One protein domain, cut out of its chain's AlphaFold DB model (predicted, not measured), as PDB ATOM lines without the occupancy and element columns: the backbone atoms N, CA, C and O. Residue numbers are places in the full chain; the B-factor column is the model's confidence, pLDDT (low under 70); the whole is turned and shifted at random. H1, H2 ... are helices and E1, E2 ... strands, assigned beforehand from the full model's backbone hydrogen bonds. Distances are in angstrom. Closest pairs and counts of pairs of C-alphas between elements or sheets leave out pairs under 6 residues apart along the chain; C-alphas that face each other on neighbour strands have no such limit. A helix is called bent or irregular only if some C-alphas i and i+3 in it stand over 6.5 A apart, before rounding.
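Overview. This is residues 402 to 604 of the 1125 residues of the protein "SBP_bac_5 domain-containing protein" of Candidatus Bathyarchaeota archaeon (UniProt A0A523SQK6). Picture a twisted wall of four strands, E3, E4, E6 and E5, at one end, with the helices H2 and H4 packed over one face. At the far end a small sheet, E7 and E8, has H1 packed on it and H7 beside E8; H5, H6 and long loops lie between the two ends, and the small hairpin E1 and E2 sits near H4. The printed part has 203 residues with seven named helices and eight named strands, ordered H1 E1 E2 E3 E4 H2 H3 E5 E6 H4 H5 H6 E7 H7 E8. The sheets are antiparallel and the class is mixed; the whole is compact, with a radius of gyration of the C-alphas of 16.7 A and spans of 53 by 43 by 33 A.

Arrangement. Start at the sheet E3, residues 441 to 449, E4, 452 to 459, E6, 513 to 518, and E5, 504 to 510. Across E3 and E4, a hairpin, N 445 and O 456 are 2.9 A apart; across E4 and E6, N 516 and O 455, 2.8 A; across E6 and E5, also a hairpin, N 505 and O 517, 2.8 A. H2, residues 479 to 491, runs along the strands over E6 and E5 at a height over the sheet of 8.6 A, with the C-alphas of Gln 483 and Ala 507 closest to E5 at 6.0 A. H4, residues 524 to 532, is on the same face at a height of 7.9 A, slantwise to E4 at 39 degrees on the local plane. With H3, residues 495 to 501, E4, H2, H3 and E5 form a split strand-helix-strand unit, two strands running the same way with E6 between them; its crossover is right-handed. H2 is the hub: its residues 486 to 490 touch H3 (closest C-alphas Ala 490 and Met 501, 5.2 A), and residues 481 to 485 only just touch H5, residues 538 to 544, with 3 pairs of C-alphas within 8 A, closest Asp 481 and Pro 538 at 6.7 A. H6, residues 549 to 554, is close to H5 but not clearly touching, C-alphas Trp 544 and Ile 552 being 7.2 A apart. In the hairpin E1, 427 to 429, and E2, 436 to 438, N 437 and O 428 are 2.8 A apart; the C-alphas of Met 427 and Ala 530, the closest of E1 and H4, are 6.0 A apart. Farther out, E7, 576 to 578, pairs with E8, 590 to 595, N 577 and O 594 at 2.7 A; H1, residues 413 to 422, comes closest to E7 at Thr 422 and Phe 576, C-alphas 5.0 A apart, and H7, residues 582 to 588, to E8 at Val 585 and Gly 591, 4.8 A. Every O i to N i+4 pair is within hydrogen-bond range in H4, H6 and H7, against 3 of 6 in H1, 8 of 9 in H2, 1 of 3 in H3 and 1 of 3 in H5, where O i to N i+3 pairs within range are 3 of 4 in H3 and 1 of 4 in H5.

Along the chain. Find C-alpha 413 at (-28.117, -13.253, 23.272); from there H1 runs 14.6 A. E3 is 21.8 A long, E4 22.7 A and H2 18.8 A, from C-alpha 479 at (-14.861, -29.208, 43.590). H3 is irregular, C-alphas 496 and 499 being 7.8 A apart, and H5 only just, C-alphas 540 and 543 being 6.8 A apart. E8 runs 16.5 A to C-alpha 595 at (-25.509, -7.370, 43.327).

Size, cuts and confidence. The two C-alphas farthest apart, of Ala 450 and Asn 588, are 54.2 A apart. The printed part has no cut; the links E4 to H2, 19 residues, and H6 to E7, 21 residues, are long. No printed residue has a pLDDT under 70, and the mean of the printed part is 95.0.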
ATOM      1  N   PRO A 402     -36.162 -12.070  26.670       91.75
ATOM      2  CA  PRO A 402     -35.617 -13.420  26.651       91.75
ATOM      3  C   PRO A 402     -36.718 -14.441  26.329       91.75
ATOM      4  O   PRO A 402     -37.826 -14.365  26.862       91.75
ATOM      5  N   GLU A 403     -36.403 -15.416  25.482       87.69
ATOM      6  CA  GLU A 403     -37.295 -16.514  25.097       87.69
ATOM      7  C   GLU A 403     -37.422 -17.573  26.197       87.69
ATOM      8  O   GLU A 403     -38.496 -18.125  26.426       87.69
ATOM      9  N   THR A 404     -36.320 -17.833  26.901       91.50
ATOM     10  CA  THR A 404     -36.232 -18.714  28.066       91.50
ATOM     11  C   THR A 404     -35.028 -18.298  28.904       91.50
ATOM     12  O   THR A 404     -34.054 -17.769  28.376       91.50
ATOM     13  N   LEU A 405     -35.065 -18.550  30.211       95.81
ATOM     14  CA  LEU A 405     -33.914 -18.370  31.101       95.81
ATOM     15  C   LEU A 405     -33.445 -19.730  31.635       95.81
ATOM     16  O   LEU A 405     -33.146 -19.892  32.814       95.81
ATOM     17  N   ASN A 406     -33.405 -20.728  30.749       96.31
ATOM     18  CA  ASN A 406     -32.850 -22.049  31.013       96.31
ATOM     19  C   ASN A 406     -31.445 -22.172  30.388       96.31
ATOM     20  O   ASN A 406     -31.334 -22.175  29.160       96.31
ATOM     21  N   PRO A 407     -30.370 -22.359  31.179       95.31
ATOM     22  CA  PRO A 407     -29.011 -22.468  30.640       95.31
ATOM     23  C   PRO A 407     -28.789 -23.708  29.756       95.31
ATOM     24  O   PRO A 407     -27.809 -23.760  29.020       95.31
ATOM     25  N   THR A 408     -29.678 -24.706  29.795       93.94
ATOM     26  CA  THR A 408     -29.576 -25.916  28.960       93.94
ATOM     27  C   THR A 408     -30.148 -25.741  27.550       93.94
ATOM     28  O   THR A 408     -29.751 -26.486  26.655       93.94
ATOM     29  N   SER A 409     -31.020 -24.748  27.329       88.88
ATOM     30  CA  SER A 409     -31.768 -24.594  26.071       88.88
ATOM     31  C   SER A 409     -31.846 -23.170  25.514       88.88
ATOM     32  O   SER A 409     -32.128 -23.019  24.328       88.88
ATOM     33  N   ALA A 410     -31.554 -22.128  26.301       89.00
ATOM     34  CA  ALA A 410     -31.546 -20.748  25.814       89.00
ATOM     35  C   ALA A 410     -30.588 -20.578  24.631       89.00
ATOM     36  O   ALA A 410     -29.432 -21.013  24.693       89.00
ATOM     37  N   SER A 411     -31.040 -19.906  23.577       80.44
ATOM     38  CA  SER A 411     -30.320 -19.775  22.310       80.44
ATOM     39  C   SER A 411     -30.029 -18.323  21.939       80.44
ATOM     40  O   SER A 411     -29.065 -18.081  21.209       80.44
ATOM     41  N   THR A 412     -30.770 -17.346  22.476       82.25
ATOM     42  CA  THR A 412     -30.589 -15.936  22.104       82.25
ATOM     43  C   THR A 412     -29.642 -15.182  23.032       82.25
ATOM     44  O   THR A 412     -29.569 -15.429  24.235       82.25
ATOM     45  N   VAL A 413     -28.949 -14.180  22.483       82.38
ATOM     46  CA  VAL A 413     -28.117 -13.253  23.272       82.38
ATOM     47  C   VAL A 413     -28.914 -12.535  24.366       82.38
ATOM     48  O   VAL A 413     -28.366 -12.262  25.427       82.38
ATOM     49  N   TYR A 414     -30.212 -12.303  24.152       88.06
ATOM     50  CA  TYR A 414     -31.087 -11.598  25.088       88.06
ATOM     51  C   TYR A 414     -31.332 -12.396  26.372       88.06
ATOM     52  O   TYR A 414     -31.365 -11.817  27.455       88.06
ATOM     53  N   ALA A 415     -31.444 -13.724  26.273       92.12
ATOM     54  CA  ALA A 415     -31.477 -14.606  27.436       92.12
ATOM     55  C   ALA A 415     -30.145 -14.594  28.200       92.12
ATOM     56  O   ALA A 415     -30.120 -14.468  29.429       92.12
ATOM     57  N   TRP A 416     -29.027 -14.669  27.475       92.94
ATOM     58  CA  TRP A 416     -27.693 -14.705  28.078       92.94
ATOM     59  C   TRP A 416     -27.297 -13.386  28.755       92.94
ATOM     60  O   TRP A 416     -26.641 -13.439  29.791       92.94
ATOM     61  N   THR A 417     -27.811 -12.231  28.308       93.44
ATOM     62  CA  THR A 417     -27.670 -10.945  29.023       93.44
ATOM     63  C   THR A 417     -28.122 -11.024  30.490       93.44
ATOM     64  O   THR A 417     -27.512 -10.397  31.353       93.44
ATOM     65  N   PHE A 418     -29.156 -11.814  30.800       95.81
ATOM     66  CA  PHE A 418     -29.615 -12.023  32.179       95.81
ATOM     67  C   PHE A 418     -28.886 -13.168  32.887       95.81
ATOM     68  O   PHE A 418     -28.681 -13.108  34.096       95.81
ATOM     69  N   MET A 419     -28.517 -14.230  32.173       95.88
ATOM     70  CA  MET A 419     -27.938 -15.418  32.802       95.88
ATOM     71  C   MET A 419     -26.434 -15.289  33.067       95.88
ATOM     72  O   MET A 419     -25.991 -15.633  34.164       95.88
ATOM     73  N   ASP A 420     -25.654 -14.762  32.120       94.88
ATOM     74  CA  ASP A 420     -24.190 -14.676  32.227       94.88
ATOM     75  C   ASP A 420     -23.716 -13.966  33.509       94.88
ATOM     76  O   ASP A 420     -22.845 -14.509  34.191       94.88
ATOM     77  N   PRO A 421     -24.303 -12.826  33.941       96.50
ATOM     78  CA  PRO A 421     -23.874 -12.155  35.172       96.50
ATOM     79  C   PRO A 421     -24.175 -12.940  36.463       96.50
ATOM     80  O   PRO A 421     -23.685 -12.570  37.538       96.50
ATOM     81  N   THR A 422     -24.988 -14.000  36.385       97.25
ATOM     82  CA  THR A 422     -25.297 -14.885  37.522       97.25
ATOM     83  C   THR A 422     -24.292 -16.019  37.690       97.25
ATOM     84  O   THR A 422     -24.177 -16.595  38.781       97.25
ATOM     85  N   PHE A 423     -23.519 -16.308  36.645       96.25
ATOM     86  CA  PHE A 423     -22.552 -17.392  36.604       96.25
ATOM     87  C   PHE A 423     -21.118 -16.879  36.701       96.25
ATOM     88  O   PHE A 423     -20.837 -15.692  36.559       96.25
ATOM     89  N   ASP A 424     -20.207 -17.799  36.998       95.31
ATOM     90  CA  ASP A 424     -18.773 -17.546  37.029       95.31
ATOM     91  C   ASP A 424     -18.078 -18.865  36.667       95.31
ATOM     92  O   ASP A 424     -18.291 -19.887  37.324       95.31
ATOM     93  N   GLY A 425     -17.289 -18.856  35.593       94.50
ATOM     94  CA  GLY A 425     -16.558 -20.035  35.126       94.50
ATOM     95  C   GLY A 425     -15.224 -20.236  35.850       94.50
ATOM     96  O   GLY A 425     -14.842 -19.497  36.758       94.50
ATOM     97  N   LEU A 426     -14.446 -21.227  35.417       97.50
ATOM     98  CA  LEU A 426     -13.111 -21.491  35.979       97.50
ATOM     99  C   LEU A 426     -12.042 -20.493  35.520       97.50
ATOM    100  O   LEU A 426     -11.033 -20.313  36.204       97.50
ATOM    101  N   MET A 427     -12.252 -19.850  34.375       96.12
ATOM    102  CA  MET A 427     -11.299 -18.957  33.719       96.12
ATOM    103  C   MET A 427     -11.981 -17.634  33.382       96.12
ATOM    104  O   MET A 427     -13.160 -17.620  33.035       96.12
ATOM    105  N   ALA A 428     -11.225 -16.540  33.426       93.12
ATOM    106  CA  ALA A 428     -11.679 -15.236  32.958       93.12
ATOM    107  C   ALA A 428     -10.873 -14.795  31.733       93.12
ATOM    108  O   ALA A 428      -9.775 -15.290  31.478       93.12
ATOM    109  N   THR A 429     -11.413 -13.856  30.960       92.69
ATOM    110  CA  THR A 429     -10.700 -13.256  29.824       92.69
ATOM    111  C   THR A 429     -10.264 -11.847  30.189       92.69
ATOM    112  O   THR A 429     -11.102 -11.019  30.536       92.69
ATOM    113  N   ASN A 430      -8.970 -11.556  30.062       92.75
ATOM    114  CA  ASN A 430      -8.439 -10.208  30.218       92.75
ATOM    115  C   ASN A 430      -9.058  -9.272  29.156       92.75
ATOM    116  O   ASN A 430      -8.885  -9.538  27.960       92.75
ATOM    117  N   PRO A 431      -9.742  -8.180  29.546       93.12
ATOM    118  CA  PRO A 431     -10.524  -7.372  28.609       93.12
ATOM    119  C   PRO A 431      -9.677  -6.542  27.635       93.12
ATOM    120  O   PRO A 431     -10.182  -6.078  26.616       93.12
ATOM    121  N   TYR A 432      -8.383  -6.375  27.913       90.50
ATOM    122  CA  TYR A 432      -7.480  -5.579  27.081       90.50
ATOM    123  C   TYR A 432      -6.603  -6.468  26.204       90.50
ATOM    124  O   TYR A 432      -6.449  -6.231  25.009       90.50
ATOM    125  N   THR A 433      -6.041  -7.527  26.793       86.69
ATOM    126  CA  THR A 433      -5.062  -8.384  26.109       86.69
ATOM    127  C   THR A 433      -5.647  -9.679  25.553       86.69
ATOM    128  O   THR A 433      -4.952 -10.374  24.811       86.69
ATOM    129  N   HIS A 434      -6.895 -10.013  25.907       88.06
ATOM    130  CA  HIS A 434      -7.577 -11.262  25.555       88.06
ATOM    131  C   HIS A 434      -6.857 -12.530  26.023       88.06
ATOM    132  O   HIS A 434      -7.098 -13.612  25.491       88.06
ATOM    133  N   ARG A 435      -5.979 -12.414  27.021       86.81
ATOM    134  CA  ARG A 435      -5.354 -13.562  27.678       86.81
ATOM    135  C   ARG A 435      -6.341 -14.256  28.605       86.81
ATOM    136  O   ARG A 435      -7.253 -13.627  29.138       86.81
ATOM    137  N   ASP A 436      -6.121 -15.546  28.793       91.19
ATOM    138  CA  ASP A 436      -6.847 -16.326  29.785       91.19
ATOM    139  C   ASP A 436      -6.233 -16.082  31.168       91.19
ATOM    140  O   ASP A 436      -5.024 -16.234  31.352       91.19
ATOM    141  N   GLU A 437      -7.067 -15.698  32.129       89.69
ATOM    142  CA  GLU A 437      -6.675 -15.359  33.496       89.69
ATOM    143  C   GLU A 437      -7.223 -16.407  34.481       89.69
ATOM    144  O   GLU A 437      -8.370 -16.855  34.335       89.69
ATOM    145  N   PRO A 438      -6.444 -16.795  35.512       91.75
ATOM    146  CA  PRO A 438      -6.962 -17.566  36.636       91.75
ATOM    147  C   PRO A 438      -8.162 -16.880  37.285       91.75
ATOM    148  O   PRO A 438      -8.120 -15.687  37.590       91.75
ATOM    149  N   TRP A 439      -9.208 -17.658  37.543       94.69
ATOM    150  CA  TRP A 439     -10.446 -17.176  38.146       94.69
ATOM    151  C   TRP A 439     -10.854 -18.097  39.302       94.69
ATOM    152  O   TRP A 439     -10.135 -18.156  40.314       94.69
ATOM    153  N   LEU A 440     -11.939 -18.868  39.154       96.69
ATOM    154  CA  LEU A 440     -12.287 -19.948  40.080       96.69
ATOM    155  C   LEU A 440     -11.394 -21.185  39.930       96.69
ATOM    156  O   LEU A 440     -11.355 -21.997  40.849       96.69
ATOM    157  N   ALA A 441     -10.617 -21.313  38.854       97.31
ATOM    158  CA  ALA A 441      -9.420 -22.145  38.851       97.31
ATOM    159  C   ALA A 441      -8.183 -21.291  39.162       97.31
ATOM    160  O   ALA A 441      -7.917 -20.288  38.498       97.31
ATOM    161  N   THR A 442      -7.398 -21.698  40.159       95.06
ATOM    162  CA  THR A 442      -6.108 -21.066  40.492       95.06
ATOM    163  C   THR A 442      -5.035 -21.395  39.455       95.06
ATOM    164  O   THR A 442      -4.098 -20.622  39.262       95.06
ATOM    165  N   SER A 443      -5.168 -22.547  38.795       95.50
ATOM    166  CA  SER A 443      -4.326 -23.004  37.694       95.50
ATOM    167  C   SER A 443      -5.028 -24.109  36.905       95.50
ATOM    168  O   SER A 443      -5.952 -24.756  37.408       95.50
ATOM    169  N   TRP A 444      -4.572 -24.346  35.677       96.38
ATOM    170  CA  TRP A 444      -4.992 -25.490  34.878       96.38
ATOM    171  C   TRP A 444      -3.828 -26.070  34.077       96.38
ATOM    172  O   TRP A 444      -2.819 -25.411  33.821       96.38
ATOM    173  N   SER A 445      -3.961 -27.333  33.693       95.56
ATOM    174  CA  SER A 445      -3.018 -28.035  32.824       95.56
ATOM    175  C   SER A 445      -3.749 -29.102  32.023       95.56
ATOM    176  O   SER A 445      -4.847 -29.516  32.385       95.56
ATOM    177  N   TYR A 446      -3.152 -29.558  30.934       94.88
ATOM    178  CA  TYR A 446      -3.712 -30.623  30.115       94.88
ATOM    179  C   TYR A 446      -2.593 -31.460  29.508       94.88
ATOM    180  O   TYR A 446      -1.445 -31.019  29.404       94.88
ATOM    181  N   GLY A 447      -2.921 -32.680  29.103       94.88
ATOM    182  CA  GLY A 447      -1.964 -33.581  28.480       94.88
ATOM    183  C   GLY A 447      -2.636 -34.763  27.809       94.88
ATOM    184  O   GLY A 447      -3.825 -35.007  27.982       94.88
ATOM    185  N   LEU A 448      -1.859 -35.502  27.021       96.12
ATOM    186  CA  LEU A 448      -2.353 -36.689  26.333       96.12
ATOM    187  C   LEU A 448      -2.533 -37.857  27.304       96.12
ATOM    188  O   LEU A 448      -1.695 -38.088  28.179       96.12
ATOM    189  N   GLU A 449      -3.575 -38.644  27.068       94.88
ATOM    190  CA  GLU A 449      -3.791 -39.947  27.693       94.88
ATOM    191  C   GLU A 449      -4.224 -40.988  26.653       94.88
ATOM    192  O   GLU A 449      -4.319 -40.704  25.457       94.88
ATOM    193  N   ALA A 450      -4.400 -42.243  27.072       91.69
ATOM    194  CA  ALA A 450      -4.693 -43.331  26.146       91.69
ATOM    195  C   ALA A 450      -6.055 -43.123  25.458       91.69
ATOM    196  O   ALA A 450      -7.094 -43.397  26.045       91.69
ATOM    197  N   GLY A 451      -6.029 -42.693  24.192       86.06
ATOM    198  CA  GLY A 451      -7.231 -42.476  23.385       86.06
ATOM    199  C   GLY A 451      -7.803 -41.056  23.433       86.06
ATOM    200  O   GLY A 451      -8.850 -40.847  22.839       86.06
ATOM    201  N   GLY A 452      -7.133 -40.092  24.073       94.56
ATOM    202  CA  GLY A 452      -7.597 -38.703  24.113       94.56
ATOM    203  C   GLY A 452      -6.717 -37.791  24.967       94.56
ATOM    204  O   GLY A 452      -5.487 -37.823  24.845       94.56
ATOM    205  N   MET A 453      -7.323 -36.961  25.818       96.50
ATOM    206  CA  MET A 453      -6.599 -36.030  26.690       96.50
ATOM    207  C   MET A 453      -7.265 -35.859  28.053       96.50
ATOM    208  O   MET A 453      -8.483 -35.940  28.164       96.50
ATOM    209  N   TYR A 454      -6.464 -35.531  29.063       97.19
ATOM    210  CA  TYR A 454      -6.968 -35.056  30.346       97.19
ATOM    211  C   TYR A 454      -6.843 -33.537  30.440       97.19
ATOM    212  O   TYR A 454      -5.900 -32.941  29.902       97.19
ATOM    213  N   ILE A 455      -7.765 -32.917  31.174       97.75
ATOM    214  CA  ILE A 455      -7.742 -31.493  31.515       97.75
ATOM    215  C   ILE A 455      -7.942 -31.372  33.018       97.75
ATOM    216  O   ILE A 455      -8.894 -31.899  33.580       97.75
ATOM    217  N   LYS A 456      -7.018 -30.686  33.675       98.00
ATOM    218  CA  LYS A 456      -6.931 -30.578  35.124       98.00
ATOM    219  C   LYS A 456      -7.078 -29.127  35.546       98.00
ATOM    220  O   LYS A 456      -6.306 -28.291  35.082       98.00
ATOM    221  N   PHE A 457      -7.993 -28.867  36.473       98.50
ATOM    222  CA  PHE A 457      -8.211 -27.570  37.105       98.50
ATOM    223  C   PHE A 457      -8.004 -27.680  38.619       98.50
ATOM    224  O   PHE A 457      -8.519 -28.602  39.249       98.50
ATOM    225  N   ASP A 458      -7.271 -26.738  39.211       98.19
ATOM    226  CA  ASP A 458      -7.202 -26.585  40.671       98.19
ATOM    227  C   ASP A 458      -8.236 -25.550  41.122       98.19
ATOM    228  O   ASP A 458      -8.126 -24.365  40.801       98.19
ATOM    229  N   ILE A 459      -9.274 -26.009  41.816       98.12
ATOM    230  CA  ILE A 459     -10.460 -25.218  42.129       98.12
ATOM    231  C   ILE A 459     -10.235 -24.371  43.378       98.12
ATOM    232  O   ILE A 459      -9.953 -24.852  44.477       98.12
ATOM    233  N   ARG A 460     -10.463 -23.072  43.227       96.88
ATOM    234  CA  ARG A 460     -10.509 -22.100  44.309       96.88
ATOM    235  C   ARG A 460     -11.765 -22.330  45.146       96.88
ATOM    236  O   ARG A 460     -12.859 -21.942  44.763       96.88
ATOM    237  N   THR A 461     -11.608 -22.901  46.337       96.31
ATOM    238  CA  THR A 461     -12.717 -23.073  47.299       96.31
ATOM    239  C   THR A 461     -12.791 -21.961  48.346       96.31
ATOM    240  O   THR A 461     -13.746 -21.893  49.120       96.31
ATOM    241  N   THR A 462     -11.771 -21.104  48.414       96.38
ATOM    242  CA  THR A 462     -11.722 -19.948  49.315       96.38
ATOM    243  C   THR A 462     -11.310 -18.687  48.574       96.38
ATOM    244  O   THR A 462     -10.474 -18.741  47.673       96.38
ATOM    245  N   ASP A 463     -11.847 -17.547  48.988       93.75
ATOM    246  CA  ASP A 463     -11.433 -16.243  48.481       93.75
ATOM    247  C   ASP A 463      -9.999 -15.866  48.910       93.75
ATOM    248  O   ASP A 463      -9.310 -16.612  49.616       93.75
ATOM    249  N   PHE A 464      -9.534 -14.685  48.494       89.75
ATOM    250  CA  PHE A 464      -8.198 -14.174  48.829       89.75
ATOM    251  C   PHE A 464      -7.996 -13.874  50.326       89.75
ATOM    252  O   PHE A 464      -6.869 -13.647  50.771       89.75
ATOM    253  N   HIS A 465      -9.060 -13.933  51.128       89.75
ATOM    254  CA  HIS A 465      -9.039 -13.774  52.579       89.75
ATOM    255  C   HIS A 465      -9.245 -15.103  53.330       89.75
ATOM    256  O   HIS A 465      -9.380 -15.110  54.558       89.75
ATOM    257  N   GLY A 466      -9.256 -16.233  52.614       92.44
ATOM    258  CA  GLY A 466      -9.413 -17.570  53.178       92.44
ATOM    259  C   GLY A 466     -10.834 -17.898  53.647       92.44
ATOM    260  O   GLY A 466     -11.007 -18.854  54.405       92.44
ATOM    261  N   GLN A 467     -11.850 -17.124  53.248       94.00
ATOM    262  CA  GLN A 467     -13.252 -17.458  53.513       94.00
ATOM    263  C   GLN A 467     -13.791 -18.400  52.433       94.00
ATOM    264  O   GLN A 467     -13.418 -18.248  51.272       94.00
ATOM    265  N   PRO A 468     -14.672 -19.360  52.774       96.75
ATOM    266  CA  PRO A 468     -15.286 -20.236  51.781       96.75
ATOM    267  C   PRO A 468     -16.040 -19.445  50.710       96.75
ATOM    268  O   PRO A 468     -16.836 -18.564  51.043       96.75
ATOM    269  N   ILE A 469     -15.817 -19.805  49.448       97.69
ATOM    270  CA  ILE A 469     -16.630 -19.326  48.326       97.69
ATOM    271  C   ILE A 469     -17.981 -20.033  48.370       97.69
ATOM    272  O   ILE A 469     -18.081 -21.195  48.779       97.69
ATOM    273  N   LYS A 470     -19.035 -19.312  47.993       96.69
ATOM    274  CA  LYS A 470     -20.414 -19.767  48.115       96.69
ATOM    275  C   LYS A 470     -21.172 -19.588  46.815       96.69
ATOM    276  O   LYS A 470     -20.985 -18.597  46.117       96.69
ATOM    277  N   TRP A 471     -22.082 -20.519  46.583       97.62
ATOM    278  CA  TRP A 471     -23.249 -20.311  45.750       97.62
ATOM    279  C   TRP A 471     -24.069 -19.122  46.266       97.62
ATOM    280  O   TRP A 471     -24.028 -18.779  47.454       97.62
ATOM    281  N   GLN A 472     -24.851 -18.504  45.387       97.12
ATOM    282  CA  GLN A 472     -25.716 -17.371  45.738       97.12
ATOM    283  C   GLN A 472     -26.769 -17.708  46.811       97.12
ATOM    284  O   GLN A 472     -27.180 -16.823  47.559       97.12
ATOM    285  N   ASP A 473     -27.135 -18.983  46.970       95.94
ATOM    286  CA  ASP A 473     -28.025 -19.473  48.034       95.94
ATOM    287  C   ASP A 473     -27.354 -19.540  49.428       95.94
ATOM    288  O   ASP A 473     -28.002 -19.835  50.437       95.94
ATOM    289  N   GLY A 474     -26.050 -19.250  49.499       95.25
ATOM    290  CA  GLY A 474     -25.245 -19.228  50.716       95.25
ATOM    291  C   GLY A 474     -24.556 -20.550  51.069       95.25
ATOM    292  O   GLY A 474     -23.841 -20.589  52.081       95.25
ATOM    293  N   VAL A 475     -24.737 -21.608  50.273       96.56
ATOM    294  CA  VAL A 475     -24.048 -22.896  50.431       96.56
ATOM    295  C   VAL A 475     -22.621 -22.790  49.892       96.56
ATOM    296  O   VAL A 475     -22.376 -22.170  48.864       96.56
ATOM    297  N   ASN A 476     -21.651 -23.381  50.592       97.56
ATOM    298  CA  ASN A 476     -20.265 -23.389  50.120       97.56
ATOM    299  C   ASN A 476     -20.141 -24.230  48.845       97.56
ATOM    300  O   ASN A 476     -20.695 -25.328  48.795       97.56
ATOM    301  N   ILE A 477     -19.358 -23.754  47.881       97.38
ATOM    302  CA  ILE A 477     -19.032 -24.547  46.695       97.38
ATOM    303  C   ILE A 477     -18.090 -25.697  47.054       97.38
ATOM    304  O   ILE A 477     -17.284 -25.599  47.989       97.38
ATOM    305  N   ALA A 478     -18.155 -26.772  46.279       97.00
ATOM    306  CA  ALA A 478     -17.221 -27.883  46.349       97.00
ATOM    307  C   ALA A 478     -16.657 -28.211  44.955       97.00
ATOM    308  O   ALA A 478     -17.370 -28.090  43.963       97.00
ATOM    309  N   PRO A 479     -15.413 -28.720  44.858       97.38
ATOM    310  CA  PRO A 479     -14.861 -29.208  43.590       97.38
ATOM    311  C   PRO A 479     -15.737 -30.281  42.917       97.38
ATOM    312  O   PRO A 479     -15.796 -30.357  41.697       97.38
ATOM    313  N   GLY A 480     -16.482 -31.068  43.705       98.06
ATOM    314  CA  GLY A 480     -17.452 -32.038  43.186       98.06
ATOM    315  C   GLY A 480     -18.651 -31.421  42.457       98.06
ATOM    316  O   GLY A 480     -19.267 -32.105  41.646       98.06
ATOM    317  N   ASP A 481     -18.965 -30.142  42.678       98.31
ATOM    318  CA  ASP A 481     -20.061 -29.476  41.964       98.31
ATOM    319  C   ASP A 481     -19.691 -29.192  40.492       98.31
ATOM    320  O   ASP A 481     -20.561 -29.129  39.620       98.31
ATOM    321  N   VAL A 482     -18.387 -29.064  40.204       98.31
ATOM    322  CA  VAL A 482     -17.851 -28.960  38.838       98.31
ATOM    323  C   VAL A 482     -18.093 -30.264  38.089       98.31
ATOM    324  O   VAL A 482     -18.723 -30.257  37.035       98.31
ATOM    325  N   GLN A 483     -17.664 -31.382  38.685       98.19
ATOM    326  CA  GLN A 483     -17.920 -32.718  38.151       98.19
ATOM    327  C   GLN A 483     -19.420 -32.940  37.932       98.19
ATOM    328  O   GLN A 483     -19.810 -33.385  36.859       98.19
ATOM    329  N   PHE A 484     -20.260 -32.589  38.912       98.50
ATOM    330  CA  PHE A 484     -21.710 -32.734  38.790       98.50
ATOM    331  C   PHE A 484     -22.263 -32.019  37.550       98.50
ATOM    332  O   PHE A 484     -23.077 -32.598  36.838       98.50
ATOM    333  N   SER A 485     -21.816 -30.788  37.279       97.94
ATOM    334  CA  SER A 485     -22.283 -30.030  36.110       97.94
ATOM    335  C   SER A 485     -21.910 -30.736  34.803       97.94
ATOM    336  O   SER A 485     -22.756 -30.886  33.927       97.94
ATOM    337  N   TRP A 486     -20.670 -31.218  34.679       98.31
ATOM    338  CA  TRP A 486     -20.211 -31.920  33.475       98.31
ATOM    339  C   TRP A 486     -20.886 -33.281  33.289       98.31
ATOM    340  O   TRP A 486     -21.379 -33.566  32.199       98.31
ATOM    341  N   ASP A 487     -20.970 -34.081  34.355       98.25
ATOM    342  CA  ASP A 487     -21.654 -35.376  34.349       98.25
ATOM    343  C   ASP A 487     -23.129 -35.188  33.956       98.25
ATOM    344  O   ASP A 487     -23.631 -35.893  33.087       98.25
ATOM    345  N   PHE A 488     -23.810 -34.173  34.506       98.38
ATOM    346  CA  PHE A 488     -25.199 -33.871  34.157       98.38
ATOM    347  C   PHE A 488     -25.365 -33.542  32.668       98.38
ATOM    348  O   PHE A 488     -26.247 -34.103  32.017       98.38
ATOM    349  N   LEU A 489     -24.530 -32.649  32.122       97.69
ATOM    350  CA  LEU A 489     -24.601 -32.254  30.711       97.69
ATOM    351  C   LEU A 489     -24.341 -33.436  29.768       97.69
ATOM    352  O   LEU A 489     -25.040 -33.581  28.762       97.69
ATOM    353  N   ALA A 490     -23.357 -34.275  30.098       96.88
ATOM    354  CA  ALA A 490     -22.983 -35.435  29.298       96.88
ATOM    355  C   ALA A 490     -24.032 -36.557  29.373       96.88
ATOM    356  O   ALA A 490     -24.464 -37.057  28.334       96.88
ATOM    357  N   ASP A 491     -24.494 -36.914  30.576       96.81
ATOM    358  CA  ASP A 491     -25.449 -38.009  30.789       96.81
ATOM    359  C   ASP A 491     -26.803 -37.741  30.116       96.81
ATOM    360  O   ASP A 491     -27.432 -38.664  29.592       96.81
ATOM    361  N   HIS A 492     -27.238 -36.475  30.085       96.00
ATOM    362  CA  HIS A 492     -28.503 -36.065  29.465       96.00
ATOM    363  C   HIS A 492     -28.352 -35.606  28.010       96.00
ATOM    364  O   HIS A 492     -29.355 -35.303  27.369       96.00
ATOM    365  N   GLN A 493     -27.127 -35.586  27.471       94.19
ATOM    366  CA  GLN A 493     -26.836 -35.199  26.086       94.19
ATOM    367  C   GLN A 493     -27.413 -33.822  25.719       94.19
ATOM    368  O   GLN A 493     -28.047 -33.661  24.675       94.19
ATOM    369  N   ILE A 494     -27.235 -32.839  26.606       92.50
ATOM    370  CA  ILE A 494     -27.815 -31.498  26.446       92.50
ATOM    371  C   ILE A 494     -27.329 -30.866  25.139       92.50
ATOM    372  O   ILE A 494     -26.121 -30.705  24.938       92.50
ATOM    373  N   SER A 495     -28.272 -30.484  24.273       86.50
ATOM    374  CA  SER A 495     -28.014 -30.173  22.856       86.50
ATOM    375  C   SER A 495     -26.950 -29.096  22.695       86.50
ATOM    376  O   SER A 495     -25.992 -29.266  21.944       86.50
ATOM    377  N   ARG A 496     -27.081 -28.015  23.474       84.00
ATOM    378  CA  ARG A 496     -26.214 -26.832  23.417       84.00
ATOM    379  C   ARG A 496     -24.734 -27.139  23.673       84.00
ATOM    380  O   ARG A 496     -23.875 -26.429  23.160       84.00
ATOM    381  N   TYR A 497     -24.432 -28.171  24.462       88.69
ATOM    382  CA  TYR A 497     -23.068 -28.501  24.899       88.69
ATOM    383  C   TYR A 497     -22.552 -29.822  24.317       88.69
ATOM    384  O   TYR A 497     -21.425 -30.232  24.606       88.69
ATOM    385  N   TRP A 498     -23.363 -30.508  23.509       88.12
ATOM    386  CA  TRP A 498     -23.094 -31.884  23.104       88.12
ATOM    387  C   TRP A 498     -21.867 -32.041  22.196       88.12
ATOM    388  O   TRP A 498     -21.200 -33.073  22.262       88.12
ATOM    389  N   ASP A 499     -21.518 -31.013  21.414       83.56
ATOM    390  CA  ASP A 499     -20.350 -31.014  20.517       83.56
ATOM    391  C   ASP A 499     -19.048 -31.405  21.227       83.56
ATOM    392  O   ASP A 499     -18.269 -32.202  20.694       83.56
ATOM    393  N   ASP A 500     -18.867 -30.919  22.455       87.88
ATOM    394  CA  ASP A 500     -17.733 -31.250  23.314       87.88
ATOM    395  C   ASP A 500     -18.072 -32.363  24.315       87.88
ATOM    396  O   ASP A 500     -17.276 -33.287  24.515       87.88
ATOM    397  N   MET A 501     -19.258 -32.305  24.937       93.62
ATOM    398  CA  MET A 501     -19.628 -33.200  26.042       93.62
ATOM    399  C   MET A 501     -19.788 -34.661  25.608       93.62
ATOM    400  O   MET A 501     -19.592 -35.554  26.427       93.62
ATOM    401  N   LYS A 502     -20.020 -34.944  24.320       92.69
ATOM    402  CA  LYS A 502     -20.036 -36.323  23.796       92.69
ATOM    403  C   LYS A 502     -18.698 -37.057  23.921       92.69
ATOM    404  O   LYS A 502     -18.662 -38.284  23.844       92.69
ATOM    405  N   TYR A 503     -17.600 -36.315  24.076       94.56
ATOM    406  CA  TYR A 503     -16.260 -36.868  24.270       94.56
ATOM    407  C   TYR A 503     -15.825 -36.880  25.733       94.56
ATOM    408  O   TYR A 503     -14.764 -37.420  26.038       94.56
ATOM    409  N   TYR A 504     -16.602 -36.285  26.637       97.12
ATOM    410  CA  TYR A 504     -16.335 -36.351  28.064       97.12
ATOM    411  C   TYR A 504     -16.646 -37.763  28.581       97.12
ATOM    412  O   TYR A 504     -17.716 -38.314  28.341       97.12
ATOM    413  N   THR A 505     -15.681 -38.371  29.267       96.75
ATOM    414  CA  THR A 505     -15.769 -39.760  29.762       96.75
ATOM    415  C   THR A 505     -15.886 -39.854  31.283       96.75
ATOM    416  O   THR A 505     -16.023 -40.954  31.821       96.75
ATOM    417  N   GLY A 506     -15.850 -38.711  31.971       97.38
ATOM    418  CA  GLY A 506     -15.922 -38.588  33.424       97.38
ATOM    419  C   GLY A 506     -14.830 -37.678  33.989       97.38
ATOM    420  O   GLY A 506     -13.916 -37.251  33.275       97.38
ATOM    421  N   ALA A 507     -14.921 -37.406  35.290       98.00
ATOM    422  CA  ALA A 507     -13.930 -36.631  36.020       98.00
ATOM    423  C   ALA A 507     -13.572 -37.249  37.377       98.00
ATOM    424  O   ALA A 507     -14.408 -37.845  38.060       98.00
ATOM    425  N   ASP A 508     -12.320 -37.043  37.777       97.88
ATOM    426  CA  ASP A 508     -11.793 -37.383  39.094       97.88
ATOM    427  C   ASP A 508     -11.654 -36.126  39.958       97.88
ATOM    428  O   ASP A 508     -11.112 -35.109  39.518       97.88
ATOM    429  N   VAL A 509     -12.075 -36.214  41.224       98.25
ATOM    430  CA  VAL A 509     -11.945 -35.128  42.206       98.25
ATOM    431  C   VAL A 509     -11.010 -35.553  43.335       98.25
ATOM    432  O   VAL A 509     -11.313 -36.465  44.110       98.25
ATOM    433  N   ILE A 510      -9.869 -34.871  43.461       97.44
ATOM    434  CA  ILE A 510      -8.851 -35.144  44.482       97.44
ATOM    435  C   ILE A 510      -8.497 -33.846  45.210       97.44
ATOM    436  O   ILE A 510      -7.693 -33.035  44.756       97.44
ATOM    437  N   GLY A 511      -9.063 -33.659  46.404       96.12
ATOM    438  CA  GLY A 511      -8.877 -32.413  47.149       96.12
ATOM    439  C   GLY A 511      -9.566 -31.256  46.428       96.12
ATOM    440  O   GLY A 511     -10.781 -31.299  46.267       96.12
ATOM    441  N   THR A 512      -8.804 -30.237  46.030       96.56
ATOM    442  CA  THR A 512      -9.278 -29.107  45.209       96.56
ATOM    443  C   THR A 512      -9.123 -29.353  43.712       96.56
ATOM    444  O   THR A 512      -9.657 -28.595  42.913       96.56
ATOM    445  N   GLU A 513      -8.420 -30.410  43.319       98.25
ATOM    446  CA  GLU A 513      -8.155 -30.726  41.922       98.25
ATOM    447  C   GLU A 513      -9.334 -31.484  41.303       98.25
ATOM    448  O   GLU A 513      -9.803 -32.474  41.872       98.25
ATOM    449  N   VAL A 514      -9.768 -31.045  40.123       98.56
ATOM    450  CA  VAL A 514     -10.739 -31.743  39.273       98.56
ATOM    451  C   VAL A 514     -10.065 -32.057  37.941       98.56
ATOM    452  O   VAL A 514      -9.549 -31.155  37.278       98.56
ATOM    453  N   THR A 515     -10.047 -33.330  37.551       98.44
ATOM    454  CA  THR A 515      -9.469 -33.791  36.280       98.44
ATOM    455  C   THR A 515     -10.563 -34.382  35.403       98.44
ATOM    456  O   THR A 515     -11.100 -35.425  35.744       98.44
ATOM    457  N   ALA A 516     -10.888 -33.726  34.290       98.19
ATOM    458  CA  ALA A 516     -11.770 -34.248  33.249       98.19
ATOM    459  C   ALA A 516     -10.993 -35.139  32.272       98.19
ATOM    460  O   ALA A 516      -9.869 -34.804  31.885       98.19
ATOM    461  N   HIS A 517     -11.622 -36.227  31.832       97.75
ATOM    462  CA  HIS A 517     -11.076 -37.182  30.871       97.75
ATOM    463  C   HIS A 517     -11.857 -37.126  29.564       97.75
ATOM    464  O   HIS A 517     -13.072 -37.339  29.548       97.75
ATOM    465  N   MET A 518     -11.159 -36.874  28.459       96.94
ATOM    466  CA  MET A 518     -11.750 -36.733  27.132       96.94
ATOM    467  C   MET A 518     -11.303 -37.879  26.223       96.94
ATOM    468  O   MET A 518     -10.118 -38.195  26.154       96.94
ATOM    469  N   SER A 519     -12.222 -38.444  25.438       95.75
ATOM    470  CA  SER A 519     -11.937 -39.465  24.416       95.75
ATOM    471  C   SER A 519     -11.479 -38.882  23.071       95.75
ATOM    472  O   SER A 519     -11.453 -39.585  22.062       95.75
ATOM    473  N   THR A 520     -11.200 -37.581  23.023       93.81
ATOM    474  CA  THR A 520     -10.633 -36.878  21.869       93.81
ATOM    475  C   THR A 520      -9.651 -35.820  22.352       93.81
ATOM    476  O   THR A 520      -9.685 -35.421  23.517       93.81
ATOM    477  N   THR A 521      -8.773 -35.352  21.471       94.38
ATOM    478  CA  THR A 521      -7.932 -34.182  21.737       94.38
ATOM    479  C   THR A 521      -8.616 -32.941  21.193       94.38
ATOM    480  O   THR A 521      -9.048 -32.945  20.052       94.38
ATOM    481  N   SER A 522      -8.703 -31.868  21.971       93.06
ATOM    482  CA  SER A 522      -9.064 -30.538  21.479       93.06
ATOM    483  C   SER A 522      -8.658 -29.497  22.511       93.06
ATOM    484  O   SER A 522      -8.870 -29.685  23.701       93.06
ATOM    485  N   GLN A 523      -8.091 -28.373  22.075       90.31
ATOM    486  CA  GLN A 523      -7.842 -27.263  23.002       90.31
ATOM    487  C   GLN A 523      -9.132 -26.510  23.363       90.31
ATOM    488  O   GLN A 523      -9.151 -25.765  24.337       90.31
ATOM    489  N   TRP A 524     -10.192 -26.670  22.563       90.44
ATOM    490  CA  TRP A 524     -11.444 -25.933  22.724       90.44
ATOM    491  C   TRP A 524     -12.259 -26.456  23.908       90.44
ATOM    492  O   TRP A 524     -12.858 -25.661  24.628       90.44
ATOM    493  N   THR A 525     -12.145 -27.755  24.205       91.00
ATOM    494  CA  THR A 525     -12.791 -28.397  25.360       91.00
ATOM    495  C   THR A 525     -12.328 -27.810  26.695       91.00
ATOM    496  O   THR A 525     -13.091 -27.832  27.657       91.00
ATOM    497  N   VAL A 526     -11.129 -27.213  26.766       93.88
ATOM    498  CA  VAL A 526     -10.670 -26.466  27.952       93.88
ATOM    499  C   VAL A 526     -11.635 -25.322  28.271       93.88
ATOM    500  O   VAL A 526     -12.018 -25.155  29.427       93.88
ATOM    501  N   TYR A 527     -12.069 -24.571  27.255       93.94
ATOM    502  CA  TYR A 527     -12.987 -23.446  27.423       93.94
ATOM    503  C   TYR A 527     -14.411 -23.913  27.721       93.94
ATOM    504  O   TYR A 527     -15.056 -23.343  28.598       93.94
ATOM    505  N   THR A 528     -14.883 -24.975  27.062       92.88
ATOM    506  CA  THR A 528     -16.222 -25.526  27.319       92.88
ATOM    507  C   THR A 528     -16.341 -26.068  28.742       92.88
ATOM    508  O   THR A 528     -17.292 -25.737  29.450       92.88
ATOM    509  N   LEU A 529     -15.354 -26.837  29.215       96.75
ATOM    510  CA  LEU A 529     -15.325 -27.335  30.594       96.75
ATOM    511  C   LEU A 529     -15.208 -26.187  31.603       96.75
ATOM    512  O   LEU A 529     -15.920 -26.177  32.605       96.75
ATOM    513  N   ALA A 530     -14.359 -25.193  31.327       97.19
ATOM    514  CA  ALA A 530     -14.209 -24.029  32.195       97.19
ATOM    515  C   ALA A 530     -15.496 -23.194  32.301       97.19
ATOM    516  O   ALA A 530     -15.807 -22.723  33.392       97.19
ATOM    517  N   GLY A 531     -16.229 -23.008  31.198       95.06
ATOM    518  CA  GLY A 531     -17.460 -22.212  31.161       95.06
ATOM    519  C   GLY A 531     -18.693 -22.926  31.720       95.06
ATOM    520  O   GLY A 531     -19.578 -22.273  32.255       95.06
ATOM    521  N   THR A 532     -18.749 -24.257  31.633       96.19
ATOM    522  CA  THR A 532     -19.882 -25.060  32.146       96.19
ATOM    523  C   THR A 532     -19.720 -25.488  33.605       96.19
ATOM    524  O   THR A 532     -20.667 -25.980  34.224       96.19
ATOM    525  N   ALA A 533     -18.533 -25.299  34.184       96.50
ATOM    526  CA  ALA A 533     -18.305 -25.507  35.604       96.50
ATOM    527  C   ALA A 533     -19.180 -24.565  36.441       96.50
ATOM    528  O   ALA A 533     -19.303 -23.386  36.131       96.50
ATOM    529  N   PHE A 534     -19.764 -25.086  37.522       96.62
ATOM    530  CA  PHE A 534     -20.660 -24.337  38.412       96.62
ATOM    531  C   PHE A 534     -21.887 -23.697  37.728       96.62
ATOM    532  O   PHE A 534     -22.555 -22.858  38.328       96.62
ATOM    533  N   MET A 535     -22.228 -24.101  36.505       95.81
ATOM    534  CA  MET A 535     -23.411 -23.594  35.804       95.81
ATOM    535  C   MET A 535     -24.704 -24.248  36.305       95.81
ATOM    536  O   MET A 535     -25.769 -23.639  36.261       95.81
ATOM    537  N   LEU A 536     -24.619 -25.493  36.794       97.19
ATOM    538  CA  LEU A 536     -25.770 -26.289  37.213       97.19
ATOM    539  C   LEU A 536     -25.700 -26.592  38.722       97.19
ATOM    540  O   LEU A 536     -25.166 -27.633  39.115       97.19
ATOM    541  N   PRO A 537     -26.243 -25.722  39.601       96.69
ATOM    542  CA  PRO A 537     -26.259 -25.965  41.041       96.69
ATOM    543  C   PRO A 537     -26.908 -27.318  41.401       96.69
ATOM    544  O   PRO A 537     -28.080 -27.542  41.069       96.69
ATOM    545  N   PRO A 538     -26.232 -28.212  42.149       96.94
ATOM    546  CA  PRO A 538     -26.780 -29.533  42.475       96.94
ATOM    547  C   PRO A 538     -28.128 -29.504  43.212       96.94
ATOM    548  O   PRO A 538     -28.938 -30.417  43.066       96.94
ATOM    549  N   ALA A 539     -28.409 -28.450  43.986       95.62
ATOM    550  CA  ALA A 539     -29.684 -28.285  44.689       95.62
ATOM    551  C   ALA A 539     -30.883 -28.080  43.744       95.62
ATOM    552  O   ALA A 539     -32.020 -28.365  44.127       95.62
ATOM    553  N   VAL A 540     -30.630 -27.595  42.526       97.00
ATOM    554  CA  VAL A 540     -31.638 -27.338  41.492       97.00
ATOM    555  C   VAL A 540     -31.731 -28.504  40.521       97.00
ATOM    556  O   VAL A 540     -32.831 -28.967  40.233       97.00
ATOM    557  N   TRP A 541     -30.580 -28.991  40.057       97.81
ATOM    558  CA  TRP A 541     -30.485 -29.952  38.957       97.81
ATOM    559  C   TRP A 541     -30.372 -31.405  39.424       97.81
ATOM    560  O   TRP A 541     -30.693 -32.319  38.674       97.81
ATOM    561  N   GLY A 542     -29.998 -31.654  40.682       97.44
ATOM    562  CA  GLY A 542     -29.969 -33.001  41.260       97.44
ATOM    563  C   GLY A 542     -31.301 -33.762  41.148       97.44
ATOM    564  O   GLY A 542     -31.279 -34.944  40.810       97.44
ATOM    565  N   PRO A 543     -32.467 -33.120  41.377       97.12
ATOM    566  CA  PRO A 543     -33.775 -33.732  41.138       97.12
ATOM    567  C   PRO A 543     -34.072 -34.113  39.681       97.12
ATOM    568  O   PRO A 543     -34.967 -34.922  39.473       97.12
ATOM    569  N   TRP A 544     -33.353 -33.547  38.707       97.38
ATOM    570  CA  TRP A 544     -33.529 -33.819  37.276       97.38
ATOM    571  C   TRP A 544     -32.623 -34.944  36.762       97.38
ATOM    572  O   TRP A 544     -32.699 -35.312  35.596       97.38
ATOM    573  N   VAL A 545     -31.764 -35.510  37.617       97.31
ATOM    574  CA  VAL A 545     -30.882 -36.616  37.230       97.31
ATOM    575  C   VAL A 545     -31.709 -37.845  36.843       97.31
ATOM    576  O   VAL A 545     -32.409 -38.423  37.677       97.31
ATOM    577  N   GLY A 546     -31.556 -38.283  35.593       94.88
ATOM    578  CA  GLY A 546     -32.256 -39.430  35.019       94.88
ATOM    579  C   GLY A 546     -33.599 -39.090  34.368       94.88
ATOM    580  O   GLY A 546     -34.262 -40.007  33.878       94.88
ATOM    581  N   GLU A 547     -33.993 -37.815  34.356       97.56
ATOM    582  CA  GLU A 547     -35.159 -37.337  33.612       97.56
ATOM    583  C   GLU A 547     -34.849 -37.218  32.109       97.56
ATOM    584  O   GLU A 547     -33.705 -37.345  31.666       97.56
ATOM    585  N   LEU A 548     -35.886 -37.031  31.289       96.06
ATOM    586  CA  LEU A 548     -35.724 -36.945  29.838       96.06
ATOM    587  C   LEU A 548     -35.140 -35.589  29.424       96.06
ATOM    588  O   LEU A 548     -35.560 -34.546  29.918       96.06
ATOM    589  N   LYS A 549     -34.223 -35.612  28.448       94.25
ATOM    590  CA  LYS A 549     -33.606 -34.419  27.844       94.25
ATOM    591  C   LYS A 549     -34.638 -33.363  27.437       94.25
ATOM    592  O   LYS A 549     -34.490 -32.205  27.806       94.25
ATOM    593  N   ASP A 550     -35.691 -33.771  26.732       91.88
ATOM    594  CA  ASP A 550     -36.709 -32.842  26.229       91.88
ATOM    595  C   ASP A 550     -37.477 -32.151  27.373       91.88
ATOM    596  O   ASP A 550     -37.811 -30.975  27.267       91.88
ATOM    597  N   ASP A 551     -37.705 -32.844  28.496       96.50
ATOM    598  CA  ASP A 551     -38.352 -32.257  29.678       96.50
ATOM    599  C   ASP A 551     -37.419 -31.254  30.381       96.50
ATOM    600  O   ASP A 551     -37.868 -30.211  30.859       96.50
ATOM    601  N   ILE A 552     -36.116 -31.557  30.419       96.56
ATOM    602  CA  ILE A 552     -35.072 -30.690  30.982       96.56
ATOM    603  C   ILE A 552     -34.934 -29.404  30.158       96.56
ATOM    604  O   ILE A 552     -34.911 -28.310  30.722       96.56
ATOM    605  N   GLU A 553     -34.852 -29.523  28.833       93.44
ATOM    606  CA  GLU A 553     -34.668 -28.388  27.922       93.44
ATOM    607  C   GLU A 553     -35.938 -27.520  27.815       93.44
ATOM    608  O   GLU A 553     -35.834 -26.306  27.631       93.44
ATOM    609  N   ALA A 554     -37.132 -28.096  27.998       92.56
ATOM    610  CA  ALA A 554     -38.400 -27.360  27.988       92.56
ATOM    611  C   ALA A 554     -38.729 -26.642  29.313       92.56
ATOM    612  O   ALA A 554     -39.625 -25.795  29.353       92.56
ATOM    613  N   TRP A 555     -38.058 -26.987  30.411       95.50
ATOM    614  CA  TRP A 555     -38.325 -26.400  31.723       95.50
ATOM    615  C   TRP A 555     -37.810 -24.957  31.823       95.50
ATOM    616  O   TRP A 555     -36.702 -24.662  31.389       95.50
ATOM    617  N   ASP A 556     -38.581 -24.054  32.435       95.06
ATOM    618  CA  ASP A 556     -38.117 -22.700  32.759       95.06
ATOM    619  C   ASP A 556     -37.774 -22.599  34.261       95.06
ATOM    620  O   ASP A 556     -38.676 -22.417  35.090       95.06
ATOM    621  N   PRO A 557     -36.487 -22.698  34.645       97.06
ATOM    622  CA  PRO A 557     -36.063 -22.563  36.037       97.06
ATOM    623  C   PRO A 557     -36.305 -21.163  36.612       97.06
ATOM    624  O   PRO A 557     -36.342 -21.006  37.836       97.06
ATOM    625  N   SER A 558     -36.474 -20.135  35.777       97.25
ATOM    626  CA  SER A 558     -36.683 -18.774  36.269       97.25
ATOM    627  C   SER A 558     -38.068 -18.573  36.886       97.25
ATOM    628  O   SER A 558     -38.230 -17.744  37.777       97.25
ATOM    629  N   ALA A 559     -39.050 -19.382  36.480       96.69
ATOM    630  CA  ALA A 559     -40.435 -19.306  36.941       96.69
ATOM    631  C   ALA A 559     -40.650 -19.821  38.380       96.69
ATOM    632  O   ALA A 559     -41.757 -19.742  38.919       96.69
ATOM    633  N   GLU A 560     -39.616 -20.381  39.012       96.69
ATOM    634  CA  GLU A 560     -39.702 -21.002  40.328       96.69
ATOM    635  C   GLU A 560     -38.721 -20.378  41.318       96.69
ATOM    636  O   GLU A 560     -37.546 -20.200  41.012       96.69
ATOM    637  N   ALA A 561     -39.179 -20.146  42.552       96.56
ATOM    638  CA  ALA A 561     -38.324 -19.643  43.621       96.56
ATOM    639  C   ALA A 561     -37.164 -20.603  43.934       96.56
ATOM    640  O   ALA A 561     -37.348 -21.820  44.068       96.56
ATOM    641  N   GLY A 562     -35.973 -20.030  44.092       94.81
ATOM    642  CA  GLY A 562     -34.749 -20.762  44.375       94.81
ATOM    643  C   GLY A 562     -34.564 -21.123  45.854       94.81
ATOM    644  O   GLY A 562     -35.250 -20.610  46.748       94.81
ATOM    645  N   PRO A 563     -33.610 -22.020  46.157       95.06
ATOM    646  CA  PRO A 563     -33.205 -22.313  47.526       95.06
ATOM    647  C   PRO A 563     -32.584 -21.080  48.202       95.06
ATOM    648  O   PRO A 563     -32.252 -20.085  47.565       95.06
ATOM    649  N   GLY A 564     -32.468 -21.108  49.533       91.12
ATOM    650  CA  GLY A 564     -31.857 -20.003  50.287       91.12
ATOM    651  C   GLY A 564     -32.659 -18.692  50.291       91.12
ATOM    652  O   GLY A 564     -32.190 -17.707  50.852       91.12
ATOM    653  N   GLY A 565     -33.875 -18.682  49.729       93.44
ATOM    654  CA  GLY A 565     -34.695 -17.477  49.573       93.44
ATOM    655  C   GLY A 565     -34.395 -16.688  48.299       93.44
ATOM    656  O   GLY A 565     -34.781 -15.523  48.225       93.44
ATOM    657  N   LEU A 566     -33.709 -17.299  47.327       97.19
ATOM    658  CA  LEU A 566     -33.463 -16.694  46.024       97.19
ATOM    659  C   LEU A 566     -34.769 -16.525  45.221       97.19
ATOM    660  O   LEU A 566     -35.660 -17.375  45.328       97.19
ATOM    661  N   PRO A 567     -34.888 -15.468  44.397       97.25
ATOM    662  CA  PRO A 567     -36.096 -15.206  43.610       97.25
ATOM    663  C   PRO A 567     -36.373 -16.268  42.547       97.25
ATOM    664  O   PRO A 567     -37.532 -16.598  42.313       97.25
ATOM    665  N   THR A 568     -35.317 -16.834  41.957       97.88
ATOM    666  CA  THR A 568     -35.402 -17.825  40.879       97.88
ATOM    667  C   THR A 568     -34.481 -19.026  41.139       97.88
ATOM    668  O   THR A 568     -33.585 -18.957  41.988       97.88
ATOM    669  N   LYS A 569     -34.660 -20.136  40.407       97.94
ATOM    670  CA  LYS A 569     -33.701 -21.260  40.390       97.94
ATOM    671  C   LYS A 569     -32.528 -21.049  39.423       97.94
ATOM    672  O   LYS A 569     -31.668 -21.924  39.331       97.94
ATOM    673  N   VAL A 570     -32.466 -19.907  38.742       97.31
ATOM    674  CA  VAL A 570     -31.333 -19.510  37.897       97.31
ATOM    675  C   VAL A 570     -30.353 -18.739  38.767       97.31
ATOM    676  O   VAL A 570     -30.519 -17.550  39.029       97.31
ATOM    677  N   TYR A 571     -29.355 -19.447  39.283       96.00
ATOM    678  CA  TYR A 571     -28.333 -18.850  40.128       96.00
ATOM    679  C   TYR A 571     -27.011 -19.586  39.986       96.00
ATOM    680  O   TYR A 571     -26.969 -20.754  39.597       96.00
ATOM    681  N   GLY A 572     -25.935 -18.906  40.360       96.25
ATOM    682  CA  GLY A 572     -24.596 -19.462  40.294       96.25
ATOM    683  C   GLY A 572     -23.681 -18.950  41.390       96.25
ATOM    684  O   GLY A 572     -24.070 -18.785  42.552       96.25
ATOM    685  N   VAL A 573     -22.436 -18.724  40.996       96.50
ATOM    686  CA  VAL A 573     -21.351 -18.160  41.808       96.50
ATOM    687  C   VAL A 573     -20.995 -16.731  41.381       96.50
ATOM    688  O   VAL A 573     -20.099 -16.125  41.966       96.50
ATOM    689  N   GLY A 574     -21.726 -16.181  40.405       97.06
ATOM    690  CA  GLY A 574     -21.439 -14.903  39.769       97.06
ATOM    691  C   GLY A 574     -21.784 -13.665  40.607       97.06
ATOM    692  O   GLY A 574     -22.352 -13.763  41.712       97.06
ATOM    693  N   PRO A 575     -21.433 -12.477  40.086       97.81
ATOM    694  CA  PRO A 575     -21.538 -11.203  40.792       97.81
ATOM    695  C   PRO A 575     -22.962 -10.642  40.927       97.81
ATOM    696  O   PRO A 575     -23.146  -9.729  41.737       97.81
ATOM    697  N   PHE A 576     -23.960 -11.164  40.207       98.44
ATOM    698  CA  PHE A 576     -25.351 -10.700  40.279       98.44
ATOM    699  C   PHE A 576     -26.357 -11.839  40.491       98.44
ATOM    700  O   PHE A 576     -26.142 -12.960  40.052       98.44
ATOM    701  N   ILE A 577     -27.474 -11.549  41.156       98.44
ATOM    702  CA  ILE A 577     -28.576 -12.469  41.445       98.44
ATOM    703  C   ILE A 577     -29.788 -12.033  40.624       98.44
ATOM    704  O   ILE A 577     -30.301 -10.930  40.828       98.44
ATOM    705  N   LEU A 578     -30.274 -12.913  39.750       98.31
ATOM    706  CA  LEU A 578     -31.472 -12.673  38.950       98.31
ATOM    707  C   LEU A 578     -32.714 -12.523  39.843       98.31
ATOM    708  O   LEU A 578     -33.004 -13.405  40.657       98.31
ATOM    709  N   GLN A 579     -33.443 -11.414  39.680       98.06
ATOM    710  CA  GLN A 579     -34.656 -11.125  40.452       98.06
ATOM    711  C   GLN A 579     -35.944 -11.542  39.741       98.06
ATOM    712  O   GLN A 579     -36.876 -11.997  40.402       98.06
ATOM    713  N   ASP A 580     -35.984 -11.405  38.417       97.25
ATOM    714  CA  ASP A 580     -37.202 -11.529  37.618       97.25
ATOM    715  C   ASP A 580     -37.181 -12.786  36.734       97.25
ATOM    716  O   ASP A 580     -36.159 -13.127  36.134       97.25
ATOM    717  N   SER A 581     -38.325 -13.470  36.635       96.81
ATOM    718  CA  SER A 581     -38.534 -14.564  35.674       96.81
ATOM    719  C   SER A 581     -38.748 -14.045  34.249       96.81
ATOM    720  O   SER A 581     -39.066 -12.871  34.055       96.81
ATOM    721  N   THR A 582     -38.680 -14.920  33.240       95.06
ATOM    722  CA  THR A 582     -39.066 -14.598  31.845       95.06
ATOM    723  C   THR A 582     -40.411 -13.858  31.761       95.06
ATOM    724  O   THR A 582     -40.546 -12.841  31.074       95.06
ATOM    725  N   LEU A 583     -41.406 -14.330  32.520       94.81
ATOM    726  CA  LEU A 583     -42.744 -13.753  32.595       94.81
ATOM    727  C   LEU A 583     -42.753 -12.381  33.280       94.81
ATOM    728  O   LEU A 583     -43.487 -11.488  32.852       94.81
ATOM    729  N   ASP A 584     -41.962 -12.200  34.337       96.69
ATOM    730  CA  ASP A 584     -41.848 -10.910  35.019       96.69
ATOM    731  C   ASP A 584     -41.213  -9.870  34.096       96.69
ATOM    732  O   ASP A 584     -41.760  -8.774  33.971       96.69
ATOM    733  N   VAL A 585     -40.153 -10.233  33.360       95.94
ATOM    734  CA  VAL A 585     -39.528  -9.342  32.369       95.94
ATOM    735  C   VAL A 585     -40.554  -8.910  31.323       95.94
ATOM    736  O   VAL A 585     -40.723  -7.711  31.094       95.94
ATOM    737  N   ALA A 586     -41.303  -9.861  30.754       93.50
ATOM    738  CA  ALA A 586     -42.359  -9.592  29.775       93.50
ATOM    739  C   ALA A 586     -43.454  -8.646  30.303       93.50
ATOM    740  O   ALA A 586     -43.926  -7.770  29.575       93.50
ATOM    741  N   ASN A 587     -43.852  -8.790  31.571       96.25
ATOM    742  CA  ASN A 587     -44.899  -7.970  32.186       96.25
ATOM    743  C   ASN A 587     -44.406  -6.579  32.609       96.25
ATOM    744  O   ASN A 587     -45.147  -5.598  32.498       96.25
ATOM    745  N   ASN A 588     -43.179  -6.494  33.118       96.00
ATOM    746  CA  ASN A 588     -42.594  -5.269  33.656       96.00
ATOM    747  C   ASN A 588     -42.003  -4.377  32.554       96.00
ATOM    748  O   ASN A 588     -41.897  -3.162  32.739       96.00
ATOM    749  N   GLY A 589     -41.606  -4.968  31.421       95.12
ATOM    750  CA  GLY A 589     -40.811  -4.302  30.386       95.12
ATOM    751  C   GLY A 589     -39.336  -4.130  30.773       95.12
ATOM    752  O   GLY A 589     -38.611  -3.383  30.120       95.12
ATOM    753  N   TYR A 590     -38.893  -4.767  31.856       96.81
ATOM    754  CA  TYR A 590     -37.508  -4.788  32.323       96.81
ATOM    755  C   TYR A 590     -37.273  -5.998  33.232       96.81
ATOM    756  O   TYR A 590     -38.229  -6.509  33.812       96.81
ATOM    757  N   GLY A 591     -36.013  -6.403  33.385       97.69
ATOM    758  CA  GLY A 591     -35.585  -7.380  34.388       97.69
ATOM    759  C   GLY A 591     -34.425  -6.857  35.231       97.69
ATOM    760  O   GLY A 591     -33.510  -6.221  34.697       97.69
ATOM    761  N   ASP A 592     -34.476  -7.126  36.531       98.38
ATOM    762  CA  ASP A 592     -33.467  -6.728  37.507       98.38
ATOM    763  C   ASP A 592     -32.514  -7.877  37.863       98.38
ATOM    764  O   ASP A 592     -32.908  -9.031  38.069       98.38
ATOM    765  N   LEU A 593     -31.238  -7.523  38.016       98.44
ATOM    766  CA  LEU A 593     -30.234  -8.335  38.681       98.44
ATOM    767  C   LEU A 593     -29.610  -7.542  39.828       98.44
ATOM    768  O   LEU A 593     -29.004  -6.488  39.619       98.44
ATOM    769  N   ASP A 594     -29.716  -8.065  41.043       98.38
ATOM    770  CA  ASP A 594     -29.162  -7.423  42.234       98.38
ATOM    771  C   ASP A 594     -27.744  -7.913  42.514       98.38
ATOM    772  O   ASP A 594     -27.412  -9.081  42.325       98.38
ATOM    773  N   ALA A 595     -26.885  -7.031  43.012       98.25
ATOM    774  CA  ALA A 595     -25.509  -7.370  43.327       98.25
ATOM    775  C   ALA A 595     -25.429  -8.483  44.384       98.25
ATOM    776  O   ALA A 595     -25.954  -8.375  45.498       98.25
ATOM    777  N   ASN A 596     -24.674  -9.536  44.074       97.38
ATOM    778  CA  ASN A 596     -24.365 -10.610  45.002       97.38
ATOM    779  C   ASN A 596     -23.411 -10.098  46.092       97.38
ATOM    780  O   ASN A 596     -22.186 -10.123  45.963       97.38
ATOM    781  N   ARG A 597     -23.959  -9.660  47.229       95.00
ATOM    782  CA  ARG A 597     -23.159  -9.200  48.380       95.00
ATOM    783  C   ARG A 597     -22.439 -10.330  49.135       95.00
ATOM    784  O   ARG A 597     -21.705 -10.046  50.079       95.00
ATOM    785  N   ASN A 598     -22.590 -11.580  48.693       93.25
ATOM    786  CA  ASN A 598     -21.789 -12.731  49.118       93.25
ATOM    787  C   ASN A 598     -20.710 -13.126  48.092       93.25
ATOM    788  O   ASN A 598     -20.055 -14.151  48.284       93.25
ATOM    789  N   TYR A 599     -20.509 -12.338  47.029       96.62
ATOM    790  CA  TYR A 599     -19.531 -12.632  45.982       96.62
ATOM    791  C   TYR A 599     -18.108 -12.783  46.535       96.62
ATOM    792  O   TYR A 599     -17.722 -12.164  47.536       96.62
ATOM    793  N   TRP A 600     -17.319 -13.646  45.898       95.19
ATOM    794  CA  TRP A 600     -16.014 -14.045  46.417       95.19
ATOM    795  C   TRP A 600     -14.945 -12.957  46.282       95.19
ATOM    796  O   TRP A 600     -13.996 -12.969  47.062       95.19
ATOM    797  N   LEU A 601     -15.138 -11.986  45.386       95.12
ATOM    798  CA  LEU A 601     -14.307 -10.788  45.283       95.12
ATOM    799  C   LEU A 601     -14.961  -9.578  45.958       95.12
ATOM    800  O   LEU A 601     -16.169  -9.332  45.849       95.12
ATOM    801  N   SER A 602     -14.138  -8.780  46.626       95.06
ATOM    802  CA  SER A 602     -14.495  -7.425  47.029       95.06
ATOM    803  C   SER A 602     -14.421  -6.450  45.855       95.06
ATOM    804  O   SER A 602     -13.674  -6.642  44.899       95.06
ATOM    805  N   THR A 603     -15.167  -5.354  45.955       93.94
ATOM    806  CA  THR A 603     -15.138  -4.260  44.981       93.94
ATOM    807  C   THR A 603     -13.721  -3.712  44.776       93.94
ATOM    808  O   THR A 603     -13.345  -3.400  43.651       93.94
ATOM    809  N   ALA A 604     -12.918  -3.626  45.842       89.81
ATOM    810  CA  ALA A 604     -11.544  -3.130  45.756       89.81
ATOM    811  C   ALA A 604     -10.634  -4.112  44.997       89.81
ATOM    812  O   ALA A 604      -9.860  -3.696  44.144       89.81
TER     813      ALA A 604